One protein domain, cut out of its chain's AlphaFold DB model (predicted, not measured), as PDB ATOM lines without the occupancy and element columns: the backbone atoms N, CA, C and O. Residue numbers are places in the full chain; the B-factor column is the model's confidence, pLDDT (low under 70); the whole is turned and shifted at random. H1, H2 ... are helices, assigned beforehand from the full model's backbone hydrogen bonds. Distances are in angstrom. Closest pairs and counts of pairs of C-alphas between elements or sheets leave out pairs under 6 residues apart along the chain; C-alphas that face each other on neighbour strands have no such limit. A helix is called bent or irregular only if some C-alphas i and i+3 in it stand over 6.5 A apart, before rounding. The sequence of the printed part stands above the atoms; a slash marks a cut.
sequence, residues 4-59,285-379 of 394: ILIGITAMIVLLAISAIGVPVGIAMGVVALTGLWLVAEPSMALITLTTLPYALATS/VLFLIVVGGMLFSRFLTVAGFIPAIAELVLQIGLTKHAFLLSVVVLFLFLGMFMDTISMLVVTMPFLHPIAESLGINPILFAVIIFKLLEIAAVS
ATOM      1  N   ILE A   4      30.451  -1.543 -23.357       87.12
ATOM      2  CA  ILE A   4      31.462  -0.514 -23.631       87.12
ATOM      3  C   ILE A   4      30.808   0.821 -24.002       87.12
ATOM      4  O   ILE A   4      31.160   1.858 -23.440       87.12
ATOM      5  N   LEU A   5      29.826   0.807 -24.910       90.69
ATOM      6  CA  LEU A   5      29.141   2.022 -25.342       90.69
ATOM      7  C   LEU A   5      28.353   2.665 -24.195       90.69
ATOM      8  O   LEU A   5      28.337   3.890 -24.088       90.69
ATOM      9  N   ILE A   6      27.743   1.859 -23.320       90.88
ATOM     10  CA  ILE A   6      27.030   2.355 -22.132       90.88
ATOM     11  C   ILE A   6      27.992   3.117 -21.214       90.88
ATOM     12  O   ILE A   6      27.706   4.255 -20.844       90.88
ATOM     13  N   GLY A   7      29.151   2.537 -20.888       87.88
ATOM     14  CA  GLY A   7      30.120   3.202 -20.013       87.88
ATOM     15  C   GLY A   7      30.756   4.449 -20.632       87.88
ATOM     16  O   GLY A   7      30.882   5.463 -19.946       87.88
ATOM     17  N   ILE A   8      31.081   4.429 -21.932       88.44
ATOM     18  CA  ILE A   8      31.581   5.621 -22.644       88.44
ATOM     19  C   ILE A   8      30.527   6.733 -22.629       88.44
ATOM     20  O   ILE A   8      30.843   7.875 -22.298       88.44
ATOM     21  N   THR A   9      29.270   6.400 -22.930       91.88
ATOM     22  CA  THR A   9      28.163   7.369 -22.916       91.88
ATOM     23  C   THR A   9      27.987   7.960 -21.519       91.88
ATOM     24  O   THR A   9      27.892   9.175 -21.377       91.88
ATOM     25  N   ALA A  10      28.024   7.129 -20.477       91.38
ATOM     26  CA  ALA A  10      27.926   7.592 -19.100       91.38
ATOM     27  C   ALA A  10      29.071   8.539 -18.710       91.38
ATOM     28  O   ALA A  10      28.826   9.551 -18.058       91.38
ATOM     29  N   MET A  11      30.303   8.259 -19.149       87.31
ATOM     30  CA  MET A  11      31.447   9.146 -18.919       87.31
ATOM     31  C   MET A  11      31.272  10.493 -19.632       87.31
ATOM     32  O   MET A  11      31.496  11.541 -19.031       87.31
ATOM     33  N   ILE A  12      30.824  10.483 -20.891       89.81
ATOM     34  CA  ILE A  12      30.559  11.709 -21.659       89.81
ATOM     35  C   ILE A  12      29.463  12.540 -20.984       89.81
ATOM     36  O   ILE A  12      29.636  13.744 -20.803       89.81
ATOM     37  N   VAL A  13      28.363  11.909 -20.564       92.56
ATOM     38  CA  VAL A  13      27.258  12.593 -19.876       92.56
ATOM     39  C   VAL A  13      27.713  13.161 -18.530       92.56
ATOM     40  O   VAL A  13      27.402  14.309 -18.220       92.56
ATOM     41  N   LEU A  14      28.501  12.412 -17.753       90.25
ATOM     42  CA  LEU A  14      29.089  12.887 -16.496       90.25
ATOM     43  C   LEU A  14      29.949  14.134 -16.721       90.25
ATOM     44  O   LEU A  14      29.798  15.123 -15.996       90.25
ATOM     45  N   LEU A  15      30.831  14.101 -17.725       86.06
ATOM     46  CA  LEU A  15      31.692  15.233 -18.064       86.06
ATOM     47  C   LEU A  15      30.872  16.433 -18.553       86.06
ATOM     48  O   LEU A  15      31.155  17.556 -18.143       86.06
ATOM     49  N   ALA A  16      29.819  16.211 -19.344       89.25
ATOM     50  CA  ALA A  16      28.926  17.269 -19.814       89.25
ATOM     51  C   ALA A  16      28.156  17.938 -18.660       89.25
ATOM     52  O   ALA A  16      28.133  19.163 -18.566       89.25
ATOM     53  N   ILE A  17      27.585  17.152 -17.739       90.50
ATOM     54  CA  ILE A  17      26.894  17.674 -16.547       90.50
ATOM     55  C   ILE A  17      27.872  18.469 -15.669       90.50
ATOM     56  O   ILE A  17      27.553  19.570 -15.214       90.50
ATOM     57  N   SER A  18      29.083  17.943 -15.475       84.31
ATOM     58  CA  SER A  18      30.128  18.616 -14.694       84.31
ATOM     59  C   SER A  18      30.590  19.920 -15.359       84.31
ATOM     60  O   SER A  18      30.845  20.906 -14.668       84.31
ATOM     61  N   ALA A  19      30.639  19.969 -16.695       82.38
ATOM     62  CA  ALA A  19      31.009  21.163 -17.457       82.38
ATOM     63  C   ALA A  19      29.993  22.311 -17.316       82.38
ATOM     64  O   ALA A  19      30.379  23.476 -17.392       82.38
ATOM     65  N   ILE A  20      28.719  22.003 -17.044       87.56
ATOM     66  CA  ILE A  20      27.666  22.999 -16.765       87.56
ATOM     67  C   ILE A  20      27.794  23.567 -15.328       87.56
ATOM     68  O   ILE A  20      27.075  24.487 -14.942       87.56
ATOM     69  N   GLY A  21      28.750  23.077 -14.531       81.94
ATOM     70  CA  GLY A  21      29.052  23.577 -13.185       81.94
ATOM     71  C   GLY A  21      28.388  22.791 -12.054       81.94
ATOM     72  O   GLY A  21      28.456  23.211 -10.898       81.94
ATOM     73  N   VAL A  22      27.763  21.650 -12.357       88.69
ATOM     74  CA  VAL A  22      27.228  20.744 -11.333       88.69
ATOM     75  C   VAL A  22      28.393  20.060 -10.599       88.69
ATOM     76  O   VAL A  22      29.308  19.557 -11.254       88.69
ATOM     77  N   PRO A  23      28.386  19.995  -9.252       87.06
ATOM     78  CA  PRO A  23      29.415  19.288  -8.493       87.06
ATOM     79  C   PRO A  23      29.564  17.830  -8.939       87.06
ATOM     80  O   PRO A  23      28.572  17.107  -9.051       87.06
ATOM     81  N   VAL A  24      30.807  17.374  -9.124       87.25
ATOM     82  CA  VAL A  24      31.106  16.057  -9.718       87.25
ATOM     83  C   VAL A  24      30.426  14.914  -8.967       87.25
ATOM     84  O   VAL A  24      29.842  14.047  -9.601       87.25
ATOM     85  N   GLY A  25      30.413  14.917  -7.630       88.94
ATOM     86  CA  GLY A  25      29.736  13.857  -6.871       88.94
ATOM     87  C   GLY A  25      28.227  13.767  -7.143       88.94
ATOM     88  O   GLY A  25      27.685  12.666  -7.209       88.94
ATOM     89  N   ILE A  26      27.559  14.903  -7.390       91.94
ATOM     90  CA  ILE A  26      26.143  14.931  -7.785       91.94
ATOM     91  C   ILE A  26      26.005  14.394  -9.208       91.94
ATOM     92  O   ILE A  26      25.155  13.541  -9.451       91.94
ATOM     93  N   ALA A  27      26.863  14.841 -10.131       92.94
ATOM     94  CA  ALA A  27      26.870  14.353 -11.509       92.94
ATOM     95  C   ALA A  27      27.041  12.825 -11.563       92.94
ATOM     96  O   ALA A  27      26.270  12.140 -12.231       92.94
ATOM     97  N   MET A  28      27.985  12.281 -10.790       92.44
ATOM     98  CA  MET A  28      28.207  10.842 -10.656       92.44
ATOM     99  C   MET A  28      26.977  10.120 -10.113       92.44
ATOM    100  O   MET A  28      26.564   9.121 -10.693       92.44
ATOM    101  N   GLY A  29      26.365  10.634  -9.041       93.88
ATOM    102  CA  GLY A  29      25.153  10.053  -8.465       93.88
ATOM    103  C   GLY A  29      23.985  10.038  -9.452       93.88
ATOM    104  O   GLY A  29      23.357   9.001  -9.639       93.88
ATOM    105  N   VAL A  30      23.726  11.152 -10.140       94.75
ATOM    106  CA  VAL A  30      22.640  11.255 -11.127       94.75
ATOM    107  C   VAL A  30      22.869  10.297 -12.295       94.75
ATOM    108  O   VAL A  30      21.969   9.527 -12.630       94.75
ATOM    109  N   VAL A  31      24.068  10.290 -12.886       94.94
ATOM    110  CA  VAL A  31      24.398   9.386 -14.001       94.94
ATOM    111  C   VAL A  31      24.328   7.924 -13.563       94.94
ATOM    112  O   VAL A  31      23.792   7.093 -14.289       94.94
ATOM    113  N   ALA A  32      24.811   7.602 -12.365       94.06
ATOM    114  CA  ALA A  32      24.764   6.247 -11.834       94.06
ATOM    115  C   ALA A  32      23.336   5.752 -11.599       94.06
ATOM    116  O   ALA A  32      23.008   4.633 -11.978       94.06
ATOM    117  N   LEU A  33      22.484   6.568 -10.975       94.44
ATOM    118  CA  LEU A  33      21.113   6.184 -10.638       94.44
ATOM    119  C   LEU A  33      20.235   6.090 -11.882       94.44
ATOM    120  O   LEU A  33      19.495   5.121 -12.028       94.44
ATOM    121  N   THR A  34      20.350   7.055 -12.796       94.06
ATOM    122  CA  THR A  34      19.650   7.002 -14.089       94.06
ATOM    123  C   THR A  34      20.150   5.832 -14.932       94.06
ATOM    124  O   THR A  34      19.345   5.091 -15.485       94.06
ATOM    125  N   GLY A  35      21.461   5.592 -14.963       93.19
ATOM    126  CA  GLY A  35      22.055   4.446 -15.640       93.19
ATOM    127  C   GLY A  35      21.590   3.107 -15.063       93.19
ATOM    128  O   GLY A  35      21.189   2.226 -15.820       93.19
ATOM    129  N   LEU A  36      21.578   2.953 -13.735       93.06
ATOM    130  CA  LEU A  36      21.047   1.758 -13.068       93.06
ATOM    131  C   LEU A  36      19.559   1.567 -13.352       93.06
ATOM    132  O   LEU A  36      19.132   0.439 -13.559       93.06
ATOM    133  N   TRP A  37      18.787   2.652 -13.394       92.75
ATOM    134  CA  TRP A  37      17.360   2.591 -13.695       92.75
ATOM    135  C   TRP A  37      17.072   2.127 -15.130       92.75
ATOM    136  O   TRP A  37      16.069   1.462 -15.363       92.75
ATOM    137  N   LEU A  38      17.950   2.466 -16.080       91.44
ATOM    138  CA  LEU A  38      17.810   2.099 -17.491       91.44
ATOM    139  C   LEU A  38      18.381   0.713 -17.824       91.44
ATOM    140  O   LEU A  38      17.887   0.057 -18.738       91.44
ATOM    141  N   VAL A  39      19.456   0.298 -17.149       90.50
ATOM    142  CA  VAL A  39      20.197  -0.939 -17.467       90.50
ATOM    143  C   VAL A  39      19.776  -2.117 -16.586       90.50
ATOM    144  O   VAL A  39      19.861  -3.263 -17.019       90.50
ATOM    145  N   ALA A  40      19.332  -1.845 -15.362       87.31
ATOM    146  CA  ALA A  40      18.842  -2.839 -14.415       87.31
ATOM    147  C   ALA A  40      17.390  -2.521 -14.019       87.31
ATOM    148  O   ALA A  40      16.711  -1.722 -14.660       87.31
ATOM    149  N   GLU A  41      16.892  -3.151 -12.957       85.56
ATOM    150  CA  GLU A  41      15.551  -2.866 -12.454       85.56
ATOM    151  C   GLU A  41      15.496  -1.566 -11.625       85.56
ATOM    152  O   GLU A  41      16.422  -1.282 -10.852       85.56
ATOM    153  N   PRO A  42      14.379  -0.810 -11.675       87.69
ATOM    154  CA  PRO A  42      14.168   0.370 -10.826       87.69
ATOM    155  C   PRO A  42      14.343   0.094  -9.327       87.69
ATOM    156  O   PRO A  42      14.840   0.942  -8.582       87.69
ATOM    157  N   SER A  43      13.980  -1.114  -8.896       89.69
ATOM    158  CA  SER A  43      14.180  -1.622  -7.538       89.69
ATOM    159  C   SER A  43      15.660  -1.591  -7.137       89.69
ATOM    160  O   SER A  43      15.999  -1.107  -6.056       89.69
ATOM    161  N   MET A  44      16.563  -2.022  -8.024       89.56
ATOM    162  CA  MET A  44      18.004  -2.035  -7.775       89.56
ATOM    163  C   MET A  44      18.562  -0.621  -7.630       89.56
ATOM    164  O   MET A  44      19.380  -0.391  -6.737       89.56
ATOM    165  N   ALA A  45      18.125   0.331  -8.460       90.19
ATOM    166  CA  ALA A  45      18.554   1.724  -8.349       90.19
ATOM    167  C   ALA A  45      18.162   2.323  -6.983       90.19
ATOM    168  O   ALA A  45      19.001   2.930  -6.314       90.19
ATOM    169  N   LEU A  46      16.930   2.075  -6.522       90.25
ATOM    170  CA  LEU A  46      16.433   2.572  -5.234       90.25
ATOM    171  C   LEU A  46      17.112   1.894  -4.030       90.25
ATOM    172  O   LEU A  46      17.502   2.564  -3.070       90.25
ATOM    173  N   ILE A  47      17.311   0.575  -4.087       91.88
ATOM    174  CA  ILE A  47      18.056  -0.167  -3.058       91.88
ATOM    175  C   ILE A  47      19.494   0.347  -2.992       91.88
ATOM    176  O   ILE A  47      20.019   0.602  -1.911       91.88
ATOM    177  N   THR A  48      20.133   0.553  -4.140       91.56
ATOM    178  CA  THR A  48      21.508   1.057  -4.208       91.56
ATOM    179  C   THR A  48      21.604   2.474  -3.627       91.56
ATOM    180  O   THR A  48      22.524   2.753  -2.857       91.56
ATOM    181  N   LEU A  49      20.626   3.339  -3.917       91.31
ATOM    182  CA  LEU A  49      20.550   4.700  -3.378       91.31
ATOM    183  C   LEU A  49      20.378   4.743  -1.856       91.31
ATOM    184  O   LEU A  49      20.893   5.647  -1.212       91.31
ATOM    185  N   THR A  50      19.653   3.794  -1.270       89.62
ATOM    186  CA  THR A  50      19.395   3.782   0.180       89.62
ATOM    187  C   THR A  50      20.502   3.079   0.963       89.62
ATOM    188  O   THR A  50      20.892   3.535   2.036       89.62
ATOM    189  N   THR A  51      21.059   1.996   0.421       91.56
ATOM    190  CA  THR A  51      22.016   1.144   1.142       91.56
ATOM    191  C   THR A  51      23.460   1.634   1.057       91.56
ATOM    192  O   THR A  51      24.149   1.637   2.078       91.56
ATOM    193  N   LEU A  52      23.938   2.081  -0.114       89.81
ATOM    194  CA  LEU A  52      25.346   2.473  -0.274       89.81
ATOM    195  C   LEU A  52      25.724   3.724   0.531       89.81
ATOM    196  O   LEU A  52      26.742   3.673   1.228       89.81
ATOM    197  N   PRO A  53      24.952   4.830   0.501       90.75
ATOM    198  CA  PRO A  53      25.281   5.998   1.312       90.75
ATOM    199  C   PRO A  53      25.270   5.681   2.808       90.75
ATOM    200  O   PRO A  53      26.161   6.130   3.523       90.75
ATOM    201  N   TYR A  54      24.317   4.862   3.273       90.12
ATOM    202  CA  TYR A  54      24.256   4.424   4.668       90.12
ATOM    203  C   TYR A  54      25.493   3.604   5.057       90.12
ATOM    204  O   TYR A  54      26.168   3.930   6.031       90.12
ATOM    205  N   ALA A  55      25.852   2.598   4.253       88.56
ATOM    206  CA  ALA A  55      27.028   1.766   4.503       88.56
ATOM    207  C   ALA A  55      28.317   2.603   4.585       88.56
ATOM    208  O   ALA A  55      29.123   2.412   5.497       88.56
ATOM    209  N   LEU A  56      28.483   3.578   3.683       85.38
ATOM    210  CA  LEU A  56      29.615   4.508   3.710       85.38
ATOM    211  C   LEU A  56      29.579   5.419   4.944       85.38
ATOM    212  O   LEU A  56      30.596   5.561   5.620       85.38
ATOM    213  N   ALA A  57      28.425   5.993   5.284       84.75
ATOM    214  CA  ALA A  57      28.282   6.866   6.450       84.75
ATOM    215  C   ALA A  57      28.589   6.140   7.772       84.75
ATOM    216  O   ALA A  57      29.156   6.736   8.685       84.75
ATOM    217  N   THR A  58      28.271   4.846   7.863       87.00
ATOM    218  CA  THR A  58      28.570   4.010   9.041       87.00
ATOM    219  C   THR A  58      29.981   3.410   9.047       87.00
ATOM    220  O   THR A  58      30.361   2.723   9.996       87.00
ATOM    221  N   SER A  59      30.786   3.652   8.007       83.69
ATOM    222  CA  SER A  59      32.122   3.070   7.894       83.69
ATOM    223  C   SER A  59      33.114   3.749   8.836       83.69
ATOM    224  O   SER A  59      33.471   4.917   8.668       83.69
ATOM    225  N   VAL A 285      31.462  17.681   1.348       87.56
ATOM    226  CA  VAL A 285      31.779  17.642  -0.089       87.56
ATOM    227  C   VAL A 285      32.496  16.339  -0.451       87.56
ATOM    228  O   VAL A 285      32.139  15.698  -1.438       87.56
ATOM    229  N   LEU A 286      33.467  15.909   0.358       86.00
ATOM    230  CA  LEU A 286      34.191  14.657   0.127       86.00
ATOM    231  C   LEU A 286      33.282  13.429   0.210       86.00
ATOM    232  O   LEU A 286      33.333  12.586  -0.679       86.00
ATOM    233  N   PHE A 287      32.434  13.336   1.235       88.94
ATOM    234  CA  PHE A 287      31.463  12.250   1.384       88.94
ATOM    235  C   PHE A 287      30.520  12.193   0.182       88.94
ATOM    236  O   PHE A 287      30.283  11.111  -0.349       88.94
ATOM    237  N   LEU A 288      30.047  13.344  -0.301       90.50
ATOM    238  CA  LEU A 288      29.210  13.419  -1.496       90.50
ATOM    239  C   LEU A 288      29.943  12.910  -2.752       90.50
ATOM    240  O   LEU A 288      29.357  12.164  -3.537       90.50
ATOM    241  N   ILE A 289      31.225  13.252  -2.923       89.00
ATOM    242  CA  ILE A 289      32.047  12.736  -4.028       89.00
ATOM    243  C   ILE A 289      32.230  11.219  -3.903       89.00
ATOM    244  O   ILE A 289      32.013  10.510  -4.880       89.00
ATOM    245  N   VAL A 290      32.574  10.703  -2.719       88.50
ATOM    246  CA  VAL A 290      32.777   9.259  -2.490       88.50
ATOM    247  C   VAL A 290      31.491   8.471  -2.732       88.50
ATOM    248  O   VAL A 290      31.528   7.442  -3.402       88.50
ATOM    249  N   VAL A 291      30.350   8.955  -2.235       91.50
ATOM    250  CA  VAL A 291      29.044   8.321  -2.457       91.50
ATOM    251  C   VAL A 291      28.710   8.289  -3.947       91.50
ATOM    252  O   VAL A 291      28.424   7.214  -4.473       91.50
ATOM    253  N   GLY A 292      28.809   9.425  -4.649       91.56
ATOM    254  CA  GLY A 292      28.615   9.482  -6.103       91.56
ATOM    255  C   GLY A 292      29.561   8.536  -6.850       91.56
ATOM    256  O   GLY A 292      29.136   7.790  -7.727       91.56
ATOM    257  N   GLY A 293      30.820   8.497  -6.418       89.38
ATOM    258  CA  GLY A 293      31.855   7.544  -6.803       89.38
ATOM    259  C   GLY A 293      31.435   6.094  -6.781       89.38
ATOM    260  O   GLY A 293      31.481   5.393  -7.791       89.38
ATOM    261  N   MET A 294      31.024   5.652  -5.602       89.56
ATOM    262  CA  MET A 294      30.646   4.269  -5.354       89.56
ATOM    263  C   MET A 294      29.352   3.902  -6.083       89.56
ATOM    264  O   MET A 294      29.254   2.795  -6.612       89.56
ATOM    265  N   LEU A 295      28.397   4.834  -6.188       92.81
ATOM    266  CA  LEU A 295      27.202   4.664  -7.020       92.81
ATOM    267  C   LEU A 295      27.590   4.451  -8.489       92.81
ATOM    268  O   LEU A 295      27.131   3.499  -9.119       92.81
ATOM    269  N   PHE A 296      28.473   5.294  -9.023       91.12
ATOM    270  CA  PHE A 296      28.936   5.210 -10.409       91.12
ATOM    271  C   PHE A 296      29.739   3.935 -10.682       91.12
ATOM    272  O   PHE A 296      29.498   3.258 -11.679       91.12
ATOM    273  N   SER A 297      30.622   3.549  -9.760       88.88
ATOM    274  CA  SER A 297      31.338   2.270  -9.791       88.88
ATOM    275  C   SER A 297      30.374   1.081  -9.853       88.88
ATOM    276  O   SER A 297      30.506   0.191 -10.703       88.88
ATOM    277  N   ARG A 298      29.340   1.094  -8.997       90.25
ATOM    278  CA  ARG A 298      28.295   0.065  -8.971       90.25
ATOM    279  C   ARG A 298      27.541   0.005 -10.294       90.25
ATOM    280  O   ARG A 298      27.358  -1.088 -10.820       90.25
ATOM    281  N   PHE A 299      27.158   1.155 -10.842       92.62
ATOM    282  CA  PHE A 299      26.521   1.251 -12.151       92.62
ATOM    283  C   PHE A 299      27.384   0.638 -13.264       92.62
ATOM    284  O   PHE A 299      26.908  -0.249 -13.968       92.62
ATOM    285  N   LEU A 300      28.654   1.041 -13.395       90.69
ATOM    286  CA  LEU A 300      29.548   0.513 -14.436       90.69
ATOM    287  C   LEU A 300      29.753  -1.001 -14.315       90.69
ATOM    288  O   LEU A 300      29.853  -1.700 -15.324       90.69
ATOM    289  N   THR A 301      29.796  -1.505 -13.083       89.62
ATOM    290  CA  THR A 301      29.903  -2.941 -12.809       89.62
ATOM    291  C   THR A 301      28.651  -3.680 -13.276       89.62
ATOM    292  O   THR A 301      28.758  -4.648 -14.025       89.62
ATOM    293  N   VAL A 302      27.464  -3.200 -12.891       91.25
ATOM    294  CA  VAL A 302      26.173  -3.803 -13.274       91.25
ATOM    295  C   VAL A 302      25.939  -3.719 -14.782       91.25
ATOM    296  O   VAL A 302      25.453  -4.673 -15.379       91.25
ATOM    297  N   ALA A 303      26.349  -2.622 -15.419       91.69
ATOM    298  CA  ALA A 303      26.255  -2.449 -16.865       91.69
ATOM    299  C   ALA A 303      27.215  -3.347 -17.667       91.69
ATOM    300  O   ALA A 303      27.179  -3.324 -18.897       91.69
ATOM    301  N   GLY A 304      28.092  -4.106 -17.000       89.94
ATOM    302  CA  GLY A 304      29.081  -4.971 -17.642       89.94
ATOM    303  C   GLY A 304      30.240  -4.213 -18.295       89.94
ATOM    304  O   GLY A 304      31.000  -4.805 -19.058       89.94
ATOM    305  N   PHE A 305      30.400  -2.915 -18.019       88.94
ATOM    306  CA  PHE A 305      31.457  -2.096 -18.622       88.94
ATOM    307  C   PHE A 305      32.853  -2.557 -18.185       88.94
ATOM    308  O   PHE A 305      33.742  -2.716 -19.018       88.94
ATOM    309  N   ILE A 306      33.029  -2.810 -16.882       84.12
ATOM    310  CA  ILE A 306      34.307  -3.225 -16.283       84.12
ATOM    311  C   ILE A 306      34.852  -4.520 -16.917       84.12
ATOM    312  O   ILE A 306      35.971  -4.482 -17.435       84.12
ATOM    313  N   PRO A 307      34.102  -5.646 -16.944       84.69
ATOM    314  CA  PRO A 307      34.597  -6.876 -17.563       84.69
ATOM    315  C   PRO A 307      34.794  -6.738 -19.080       84.69
ATOM    316  O   PRO A 307      35.786  -7.238 -19.600       84.69
ATOM    317  N   ALA A 308      33.915  -6.013 -19.784       88.00
ATOM    318  CA  ALA A 308      34.026  -5.848 -21.233       88.00
ATOM    319  C   ALA A 308      35.285  -5.069 -21.652       88.00
ATOM    320  O   ALA A 308      35.911  -5.396 -22.659       88.00
ATOM    321  N   ILE A 309      35.689  -4.052 -20.880       82.75
ATOM    322  CA  ILE A 309      36.951  -3.346 -21.133       82.75
ATOM    323  C   ILE A 309      38.155  -4.240 -20.825       82.75
ATOM    324  O   ILE A 309      39.119  -4.222 -21.589       82.75
ATOM    325  N   ALA A 310      38.122  -5.025 -19.745       78.25
ATOM    326  CA  ALA A 310      39.211  -5.950 -19.432       78.25
ATOM    327  C   ALA A 310      39.415  -6.978 -20.560       78.25
ATOM    328  O   ALA A 310      40.546  -7.210 -20.986       78.25
ATOM    329  N   GLU A 311      38.326  -7.525 -21.102       84.44
ATOM    330  CA  GLU A 311      38.370  -8.435 -22.248       84.44
ATOM    331  C   GLU A 311      38.922  -7.748 -23.506       84.44
ATOM    332  O   GLU A 311      39.825  -8.283 -24.149       84.44
ATOM    333  N   LEU A 312      38.459  -6.534 -23.817       85.00
ATOM    334  CA  LEU A 312      38.960  -5.753 -24.952       85.00
ATOM    335  C   LEU A 312      40.475  -5.506 -24.857       85.00
ATOM    336  O   LEU A 312      41.200  -5.646 -25.842       85.00
ATOM    337  N   VAL A 313      40.964  -5.153 -23.667       80.50
ATOM    338  CA  VAL A 313      42.391  -4.917 -23.395       80.50
ATOM    339  C   VAL A 313      43.218  -6.184 -23.641       80.50
ATOM    340  O   VAL A 313      44.296  -6.098 -24.237       80.50
ATOM    341  N   LEU A 314      42.707  -7.351 -23.235       79.31
ATOM    342  CA  LEU A 314      43.347  -8.647 -23.483       79.31
ATOM    343  C   LEU A 314      43.331  -9.020 -24.974       79.31
ATOM    344  O   LEU A 314      44.352  -9.472 -25.489       79.31
ATOM    345  N   GLN A 315      42.221  -8.781 -25.680       86.44
ATOM    346  CA  GLN A 315      42.078  -9.082 -27.112       86.44
ATOM    347  C   GLN A 315      42.991  -8.226 -27.998       86.44
ATOM    348  O   GLN A 315      43.571  -8.731 -28.956       86.44
ATOM    349  N   ILE A 316      43.154  -6.939 -27.672       85.81
ATOM    350  CA  ILE A 316      44.056  -6.026 -28.397       85.81
ATOM    351  C   ILE A 316      45.535  -6.339 -28.085       85.81
ATOM    352  O   ILE A 316      46.436  -5.833 -28.754       85.81
ATOM    353  N   GLY A 317      45.815  -7.177 -27.079       82.94
ATOM    354  CA  GLY A 317      47.179  -7.467 -26.639       82.94
ATOM    355  C   GLY A 317      47.864  -6.234 -26.049       82.94
ATOM    356  O   GLY A 317      49.072  -6.041 -26.216       82.94
ATOM    357  N   LEU A 318      47.094  -5.360 -25.391       83.88
ATOM    358  CA  LEU A 318      47.604  -4.096 -24.877       83.88
ATOM    359  C   LEU A 318      48.683  -4.368 -23.818       83.88
ATOM    360  O   LEU A 318      48.433  -4.963 -22.770       83.88
ATOM    361  N   THR A 319      49.907  -3.913 -24.077       88.94
ATOM    362  CA  THR A 319      51.006  -4.106 -23.127       88.94
ATOM    363  C   THR A 319      50.806  -3.259 -21.866       88.94
ATOM    364  O   THR A 319      50.214  -2.177 -21.911       88.94
ATOM    365  N   LYS A 320      51.395  -3.695 -20.740       90.44
ATOM    366  CA  LYS A 320      51.434  -2.926 -19.475       90.44
ATOM    367  C   LYS A 320      51.857  -1.464 -19.691       90.44
ATOM    368  O   LYS A 320      51.282  -0.557 -19.101       90.44
ATOM    369  N   HIS A 321      52.844  -1.234 -20.559       90.69
ATOM    370  CA  HIS A 321      53.375   0.098 -20.856       90.69
ATOM    371  C   HIS A 321      52.390   0.955 -21.663       90.69
ATOM    372  O   HIS A 321      52.204   2.126 -21.340       90.69
ATOM    373  N   ALA A 322      51.723   0.377 -22.668       90.19
ATOM    374  CA  ALA A 322      50.712   1.079 -23.460       90.19
ATOM    375  C   ALA A 322      49.485   1.471 -22.616       90.19
ATOM    376  O   ALA A 322      48.953   2.575 -22.764       90.19
ATOM    377  N   PHE A 323      49.085   0.607 -21.676       90.94
ATOM    378  CA  PHE A 323      48.055   0.933 -20.693       90.94
ATOM    379  C   PHE A 323      48.473   2.111 -19.804       90.94
ATOM    380  O   PHE A 323      47.750   3.101 -19.720       90.94
ATOM    381  N   LEU A 324      49.663   2.048 -19.195       92.62
ATOM    382  CA  LEU A 324      50.158   3.127 -18.335       92.62
ATOM    383  C   LEU A 324      50.272   4.458 -19.087       92.62
ATOM    384  O   LEU A 324      49.878   5.488 -18.545       92.62
ATOM    385  N   LEU A 325      50.742   4.445 -20.337       92.06
ATOM    386  CA  LEU A 325      50.807   5.645 -21.175       92.06
ATOM    387  C   LEU A 325      49.413   6.240 -21.423       92.06
ATOM    388  O   LEU A 325      49.231   7.449 -21.286       92.06
ATOM    389  N   SER A 326      48.422   5.397 -21.715       90.19
ATOM    390  CA  SER A 326      47.024   5.825 -21.869       90.19
ATOM    391  C   SER A 326      46.476   6.458 -20.586       90.19
ATOM    392  O   SER A 326      45.801   7.484 -20.646       90.19
ATOM    393  N   VAL A 327      46.817   5.899 -19.418       92.69
ATOM    394  CA  VAL A 327      46.455   6.472 -18.112       92.69
ATOM    395  C   VAL A 327      47.109   7.842 -17.913       92.69
ATOM    396  O   VAL A 327      46.431   8.765 -17.473       92.69
ATOM    397  N   VAL A 328      48.384   8.020 -18.281       93.12
ATOM    398  CA  VAL A 328      49.043   9.338 -18.211       93.12
ATOM    399  C   VAL A 328      48.283  10.370 -19.041       93.12
ATOM    400  O   VAL A 328      47.925  11.426 -18.522       93.12
ATOM    401  N   VAL A 329      47.998  10.057 -20.307       90.94
ATOM    402  CA  VAL A 329      47.282  10.966 -21.217       90.94
ATOM    403  C   VAL A 329      45.893  11.305 -20.672       90.94
ATOM    404  O   VAL A 329      45.513  12.475 -20.646       90.94
ATOM    405  N   LEU A 330      45.166  10.302 -20.173       89.44
ATOM    406  CA  LEU A 330      43.848  10.486 -19.571       89.44
ATOM    407  C   LEU A 330      43.897  11.431 -18.362       89.44
ATOM    408  O   LEU A 330      43.085  12.347 -18.279       89.44
ATOM    409  N   PHE A 331      44.843  11.244 -17.439       90.50
ATOM    410  CA  PHE A 331      44.956  12.087 -16.243       90.50
ATOM    411  C   PHE A 331      45.368  13.520 -16.568       90.50
ATOM    412  O   PHE A 331      44.830  14.448 -15.970       90.50
ATOM    413  N   LEU A 332      46.277  13.715 -17.528       89.38
ATOM    414  CA  LEU A 332      46.646  15.056 -17.985       89.38
ATOM    415  C   LEU A 332      45.443  15.784 -18.588       89.38
ATOM    416  O   LEU A 332      45.229  16.951 -18.278       89.38
ATOM    417  N   PHE A 333      44.633  15.086 -19.389       86.12
ATOM    418  CA  PHE A 333      43.410  15.644 -19.961       86.12
ATOM    419  C   PHE A 333      42.356  15.953 -18.887       86.12
ATOM    420  O   PHE A 333      41.829  17.062 -18.838       86.12
ATOM    421  N   LEU A 334      42.073  15.008 -17.984       84.25
ATOM    422  CA  LEU A 334      41.087  15.198 -16.915       84.25
ATOM    423  C   LEU A 334      41.497  16.297 -15.925       84.25
ATOM    424  O   LEU A 334      40.629  17.035 -15.452       84.25
ATOM    425  N   GLY A 335      42.799  16.460 -15.664       83.25
ATOM    426  CA  GLY A 335      43.341  17.509 -14.791       83.25
ATOM    427  C   GLY A 335      42.984  18.919 -15.233       83.25
ATOM    428  O   GLY A 335      42.886  19.828 -14.412       83.25
ATOM    429  N   MET A 336      42.698  19.096 -16.524       82.25
ATOM    430  CA  MET A 336      42.309  20.390 -17.071       82.25
ATOM    431  C   MET A 336      40.900  20.817 -16.633       82.25
ATOM    432  O   MET A 336      40.593  22.012 -16.639       82.25
ATOM    433  N   PHE A 337      40.048  19.859 -16.254       74.88
ATOM    434  CA  PHE A 337      38.629  20.075 -15.961       74.88
ATOM    435  C   PHE A 337      38.281  19.803 -14.495       74.88
ATOM    436  O   PHE A 337      37.443  20.496 -13.916       74.88
ATOM    437  N   MET A 338      38.935  18.820 -13.878       79.44
ATOM    438  CA  MET A 338      38.530  18.239 -12.599       79.44
ATOM    439  C   MET A 338      39.588  18.454 -11.515       79.44
ATOM    440  O   MET A 338      40.779  18.562 -11.791       79.44
ATOM    441  N   ASP A 339      39.160  18.518 -10.253       80.25
ATOM    442  CA  ASP A 339      40.085  18.475  -9.121       80.25
ATOM    443  C   ASP A 339      40.594  17.046  -8.853       80.25
ATOM    444  O   ASP A 339      40.027  16.052  -9.313       80.25
ATOM    445  N   THR A 340      41.665  16.956  -8.067       85.62
ATOM    446  CA  THR A 340      42.383  15.723  -7.734       85.62
ATOM    447  C   THR A 340      41.481  14.595  -7.230       85.62
ATOM    448  O   THR A 340      41.631  13.448  -7.652       85.62
ATOM    449  N   ILE A 341      40.548  14.898  -6.325       85.38
ATOM    450  CA  ILE A 341      39.733  13.872  -5.666       85.38
ATOM    451  C   ILE A 341      38.639  13.404  -6.619       85.38
ATOM    452  O   ILE A 341      38.425  12.201  -6.761       85.38
ATOM    453  N   SER A 342      38.018  14.334  -7.341       85.69
ATOM    454  CA  SER A 342      37.038  14.013  -8.378       85.69
ATOM    455  C   SER A 342      37.624  13.127  -9.485       85.69
ATOM    456  O   SER A 342      37.018  12.116  -9.836       85.69
ATOM    457  N   MET A 343      38.820  13.446  -9.999       88.69
ATOM    458  CA  MET A 343      39.497  12.610 -11.004       88.69
ATOM    459  C   MET A 343      39.708  11.182 -10.512       88.69
ATOM    460  O   MET A 343      39.408  10.223 -11.222       88.69
ATOM    461  N   LEU A 344      40.217  11.042  -9.289       91.44
ATOM    462  CA  LEU A 344      40.481   9.748  -8.675       91.44
ATOM    463  C   LEU A 344      39.189   8.937  -8.556       91.44
ATOM    464  O   LEU A 344      39.125   7.800  -9.019       91.44
ATOM    465  N   VAL A 345      38.144   9.526  -7.984       87.94
ATOM    466  CA  VAL A 345      36.891   8.818  -7.709       87.94
ATOM    467  C   VAL A 345      36.161   8.410  -8.996       87.94
ATOM    468  O   VAL A 345      35.563   7.336  -9.038       87.94
ATOM    469  N   VAL A 346      36.261   9.206 -10.064       84.94
ATOM    470  CA  VAL A 346      35.692   8.870 -11.381       84.94
ATOM    471  C   VAL A 346      36.463   7.750 -12.079       84.94
ATOM    472  O   VAL A 346      35.857   6.880 -12.702       84.94
ATOM    473  N   THR A 347      37.794   7.768 -12.006       89.56
ATOM    474  CA  THR A 347      38.637   6.906 -12.850       89.56
ATOM    475  C   THR A 347      38.989   5.563 -12.222       89.56
ATOM    476  O   THR A 347      39.079   4.553 -12.922       89.56
ATOM    477  N   MET A 348      39.172   5.516 -10.901       91.38
ATOM    478  CA  MET A 348      39.625   4.302 -10.216       91.38
ATOM    479  C   MET A 348      38.695   3.091 -10.354       91.38
ATOM    480  O   MET A 348      39.235   1.999 -10.529       91.38
ATOM    481  N   PRO A 349      37.353   3.231 -10.354       83.06
ATOM    482  CA  PRO A 349      36.446   2.096 -10.504       83.06
ATOM    483  C   PRO A 349      36.722   1.191 -11.705       83.06
ATOM    484  O   PRO A 349      36.485  -0.007 -11.622       83.06
ATOM    485  N   PHE A 350      37.228   1.747 -12.811       82.81
ATOM    486  CA  PHE A 350      37.536   0.975 -14.014       82.81
ATOM    487  C   PHE A 350      39.031   0.834 -14.276       82.81
ATOM    488  O   PHE A 350      39.457  -0.227 -14.717       82.81
ATOM    489  N   LEU A 351      39.854   1.840 -13.967       90.94
ATOM    490  CA  LEU A 351      41.296   1.727 -14.190       90.94
ATOM    491  C   LEU A 351      41.962   0.716 -13.259       90.94
ATOM    492  O   LEU A 351      42.893   0.033 -13.684       90.94
ATOM    493  N   HIS A 352      41.501   0.617 -12.011       90.88
ATOM    494  CA  HIS A 352      42.104  -0.288 -11.039       90.88
ATOM    495  C   HIS A 352      41.917  -1.767 -11.426       90.88
ATOM    496  O   HIS A 352      42.933  -2.451 -11.552       90.88
ATOM    497  N   PRO A 353      40.697  -2.255 -11.738       86.19
ATOM    498  CA  PRO A 353      40.518  -3.636 -12.195       86.19
ATOM    499  C   PRO A 353      41.304  -3.978 -13.469       86.19
ATOM    500  O   PRO A 353      41.828  -5.082 -13.586       86.19
ATOM    501  N   ILE A 354      41.438  -3.037 -14.415       87.31
ATOM    502  CA  ILE A 354      42.225  -3.253 -15.645       87.31
ATOM    503  C   ILE A 354      43.721  -3.378 -15.324       87.31
ATOM    504  O   ILE A 354      44.427  -4.211 -15.894       87.31
ATOM    505  N   ALA A 355      44.228  -2.557 -14.401       91.88
ATOM    506  CA  ALA A 355      45.613  -2.660 -13.955       91.88
ATOM    507  C   ALA A 355      45.882  -4.030 -13.306       91.88
ATOM    508  O   ALA A 355      46.912  -4.652 -13.586       91.88
ATOM    509  N   GLU A 356      44.943  -4.522 -12.492       89.62
ATOM    510  CA  GLU A 356      45.024  -5.849 -11.875       89.62
ATOM    511  C   GLU A 356      44.966  -6.976 -12.912       89.62
ATOM    512  O   GLU A 356      45.795  -7.885 -12.854       89.62
ATOM    513  N   SER A 357      44.076  -6.898 -13.912       85.88
ATOM    514  CA  SER A 357      43.982  -7.913 -14.974       85.88
ATOM    515  C   SER A 357      45.238  -7.979 -15.843       85.88
ATOM    516  O   SER A 357      45.598  -9.043 -16.342       85.88
ATOM    517  N   LEU A 358      45.945  -6.856 -15.998       89.06
ATOM    518  CA  LEU A 358      47.249  -6.800 -16.658       89.06
ATOM    519  C   LEU A 358      48.397  -7.290 -15.761       89.06
ATOM    520  O   LEU A 358      49.536  -7.352 -16.223       89.06
ATOM    521  N   GLY A 359      48.148  -7.629 -14.493       89.50
ATOM    522  CA  GLY A 359      49.169  -8.068 -13.540       89.50
ATOM    523  C   GLY A 359      50.097  -6.937 -13.084       89.50
ATOM    524  O   GLY A 359      51.303  -7.154 -12.907       89.50
ATOM    525  N   ILE A 360      49.577  -5.712 -12.972       93.69
ATOM    526  CA  ILE A 360      50.274  -4.573 -12.362       93.69
ATOM    527  C   ILE A 360      50.031  -4.618 -10.852       93.69
ATOM    528  O   ILE A 360      48.905  -4.797 -10.400       93.69
ATOM    529  N   ASN A 361      51.086  -4.440 -10.053       94.56
ATOM    530  CA  ASN A 361      50.944  -4.403  -8.601       94.56
ATOM    531  C   ASN A 361      50.022  -3.229  -8.172       94.56
ATOM    532  O   ASN A 361      50.330  -2.084  -8.516       94.56
ATOM    533  N   PRO A 362      48.956  -3.471  -7.383       93.88
ATOM    534  CA  PRO A 362      47.979  -2.443  -7.004       93.88
ATOM    535  C   PRO A 362      48.561  -1.239  -6.255       93.88
ATOM    536  O   PRO A 362      48.094  -0.112  -6.422       93.88
ATOM    537  N   ILE A 363      49.593  -1.464  -5.434       93.56
ATOM    538  CA  ILE A 363      50.259  -0.413  -4.653       93.56
ATOM    539  C   ILE A 363      51.166   0.423  -5.557       93.56
ATOM    540  O   ILE A 363      51.168   1.648  -5.459       93.56
ATOM    541  N   LEU A 364      51.899  -0.216  -6.474       93.88
ATOM    542  CA  LEU A 364      52.695   0.503  -7.471       93.88
ATOM    543  C   LEU A 364      51.798   1.345  -8.383       93.88
ATOM    544  O   LEU A 364      52.104   2.509  -8.639       93.88
ATOM    545  N   PHE A 365      50.679   0.776  -8.837       95.50
ATOM    546  CA  PHE A 365      49.701   1.506  -9.634       95.50
ATOM    547  C   PHE A 365      49.171   2.722  -8.871       95.50
ATOM    548  O   PHE A 365      49.165   3.821  -9.417       95.50
ATOM    549  N   ALA A 366      48.848   2.569  -7.584       94.19
ATOM    550  CA  ALA A 366      48.429   3.684  -6.742       94.19
ATOM    551  C   ALA A 366      49.477   4.802  -6.666       94.19
ATOM    552  O   ALA A 366      49.135   5.970  -6.823       94.19
ATOM    553  N   VAL A 367      50.759   4.461  -6.484       93.25
ATOM    554  CA  VAL A 367      51.855   5.445  -6.465       93.25
ATOM    555  C   VAL A 367      51.937   6.211  -7.787       93.25
ATOM    556  O   VAL A 367      52.083   7.435  -7.773       93.25
ATOM    557  N   ILE A 368      51.798   5.518  -8.920       94.31
ATOM    558  CA  ILE A 368      51.753   6.152 -10.245       94.31
ATOM    559  C   ILE A 368      50.552   7.097 -10.332       94.31
ATOM    560  O   ILE A 368      50.723   8.251 -10.719       94.31
ATOM    561  N   ILE A 369      49.363   6.653  -9.918       94.75
ATOM    562  CA  ILE A 369      48.156   7.485  -9.903       94.75
ATOM    563  C   ILE A 369      48.346   8.719  -9.019       94.75
ATOM    564  O   ILE A 369      48.027   9.819  -9.459       94.75
ATOM    565  N   PHE A 370      48.913   8.594  -7.817       92.06
ATOM    566  CA  PHE A 370      49.161   9.749  -6.949       92.06
ATOM    567  C   PHE A 370      50.127  10.748  -7.588       92.06
ATOM    568  O   PHE A 370      49.886  11.953  -7.535       92.06
ATOM    569  N   LYS A 371      51.178  10.271  -8.264       92.31
ATOM    570  CA  LYS A 371      52.076  11.144  -9.029       92.31
ATOM    571  C   LYS A 371      51.375  11.816 -10.205       92.31
ATOM    572  O   LYS A 371      51.586  13.005 -10.426       92.31
ATOM    573  N   LEU A 372      50.536  11.091 -10.938       93.00
ATOM    574  CA  LEU A 372      49.766  11.655 -12.046       93.00
ATOM    575  C   LEU A 372      48.758  12.693 -11.568       93.00
ATOM    576  O   LEU A 372      48.615  13.726 -12.203       93.00
ATOM    577  N   LEU A 373      48.116  12.455 -10.429       91.06
ATOM    578  CA  LEU A 373      47.202  13.389  -9.784       91.06
ATOM    579  C   LEU A 373      47.880  14.718  -9.422       91.06
ATOM    580  O   LEU A 373      47.286  15.777  -9.624       91.06
ATOM    581  N   GLU A 374      49.122  14.680  -8.936       88.50
ATOM    582  CA  GLU A 374      49.913  15.892  -8.693       88.50
ATOM    583  C   GLU A 374      50.239  16.632  -9.996       88.50
ATOM    584  O   GLU A 374      50.039  17.840 -10.089       88.50
ATOM    585  N   ILE A 375      50.706  15.911 -11.021       90.00
ATOM    586  CA  ILE A 375      51.070  16.505 -12.318       90.00
ATOM    587  C   ILE A 375      49.833  17.106 -13.005       90.00
ATOM    588  O   ILE A 375      49.879  18.222 -13.528       90.00
ATOM    589  N   ALA A 376      48.710  16.393 -12.963       87.88
ATOM    590  CA  ALA A 376      47.429  16.819 -13.509       87.88
ATOM    591  C   ALA A 376      46.908  18.083 -12.808       87.88
ATOM    592  O   ALA A 376      46.401  18.979 -13.475       87.88
ATOM    593  N   ALA A 377      47.101  18.210 -11.490       81.94
ATOM    594  CA  ALA A 377      46.677  19.388 -10.731       81.94
ATOM    595  C   ALA A 377      47.473  20.668 -11.063       81.94
ATOM    596  O   ALA A 377      46.967  21.769 -10.848       81.94
ATOM    597  N   VAL A 378      48.704  20.537 -11.572       82.06
ATOM    598  CA  VAL A 378      49.540  21.667 -12.028       82.06
ATOM    599  C   VAL A 378      49.356  21.945 -13.525       82.06
ATOM    600  O   VAL A 378      49.714  23.020 -14.009       82.06
ATOM    601  N   SER A 379      48.795  20.991 -14.269       76.25
ATOM    602  CA  SER A 379      48.564  21.138 -15.706       76.25
ATOM    603  C   SER A 379      47.587  22.294 -15.970       76.25
ATOM    604  O   SER A 379      46.644  22.472 -15.196       76.25
TER     605      SER A 379
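What this domain is: This is residues 4 to 59 and 285 to 379 of the 394 residues of the protein "DctM domain-containing protein" of Desulfofustis sp. PB-SRB1 (UniProt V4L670). Seven helices make an up-and-down bundle, each running against the one before it in the chain: H7 is in the middle, between a group of four, H1 to H4, and a pair, H6 and H8. The remaining helix, H5, crosses one end of the bundle from H1 to H7. The printed part has 151 residues with eight named helices, H1 to H8 in chain order, and no named strand; the class is all helix. It is compact, with a radius of gyration of the C-alphas of 15.3 A, and spans 41 by 35 by 31 A.

How they stand to each other: Start at the hub, H7, residues 340 to 357, which touches five helices; it has a kink of 57 degrees near residue 347 and is only just irregular, C-alphas 346 and 349 being 6.9 A apart. H4, residues 285 to 302, touches it with residues 289 to 297 alone, closest at C-alphas Ser 297 and Pro 349, 5.2 A. H2, residues 24 to 39, touches H4, closest at C-alphas Gly 25 and Ile 289, 3.8 A. H1, residues 4 to 19, forms a hairpin with H2. H3, residues 42 to 57, touches H2 with residues 42 to 49 alone. H8, residues 362 to 378, touches H7, closest at C-alphas Thr 340 and Leu 373, 5.7 A. H6, residues 320 to 335, touches H8 with residues 328 to 335 alone. H5, residues 305 to 315, touches residues 350 to 357 of H7 at a steep tilt of 49 degrees. O i to N i+4 pairs are within hydrogen-bond range throughout, except in H3, 10 of 12, and H7, 11 of 14.

Where its parts are: Find C-alpha 4 at (31.462, -0.514, -23.631), where H1 begins. H4 runs 25.8 A and H7 24.8 A; H8 runs 24.7 A to C-alpha 378 at (49.540, 21.667, -12.028).

The domain as a whole: The C-alphas of Ser 43 and Val 378, 42.6 A, are farthest apart. Residues 60 to 284 are not printed; C-alphas 59 and 285 are 16.6 A apart across the cut. The links printed whole are tight. No printed residue is under 70 in pLDDT.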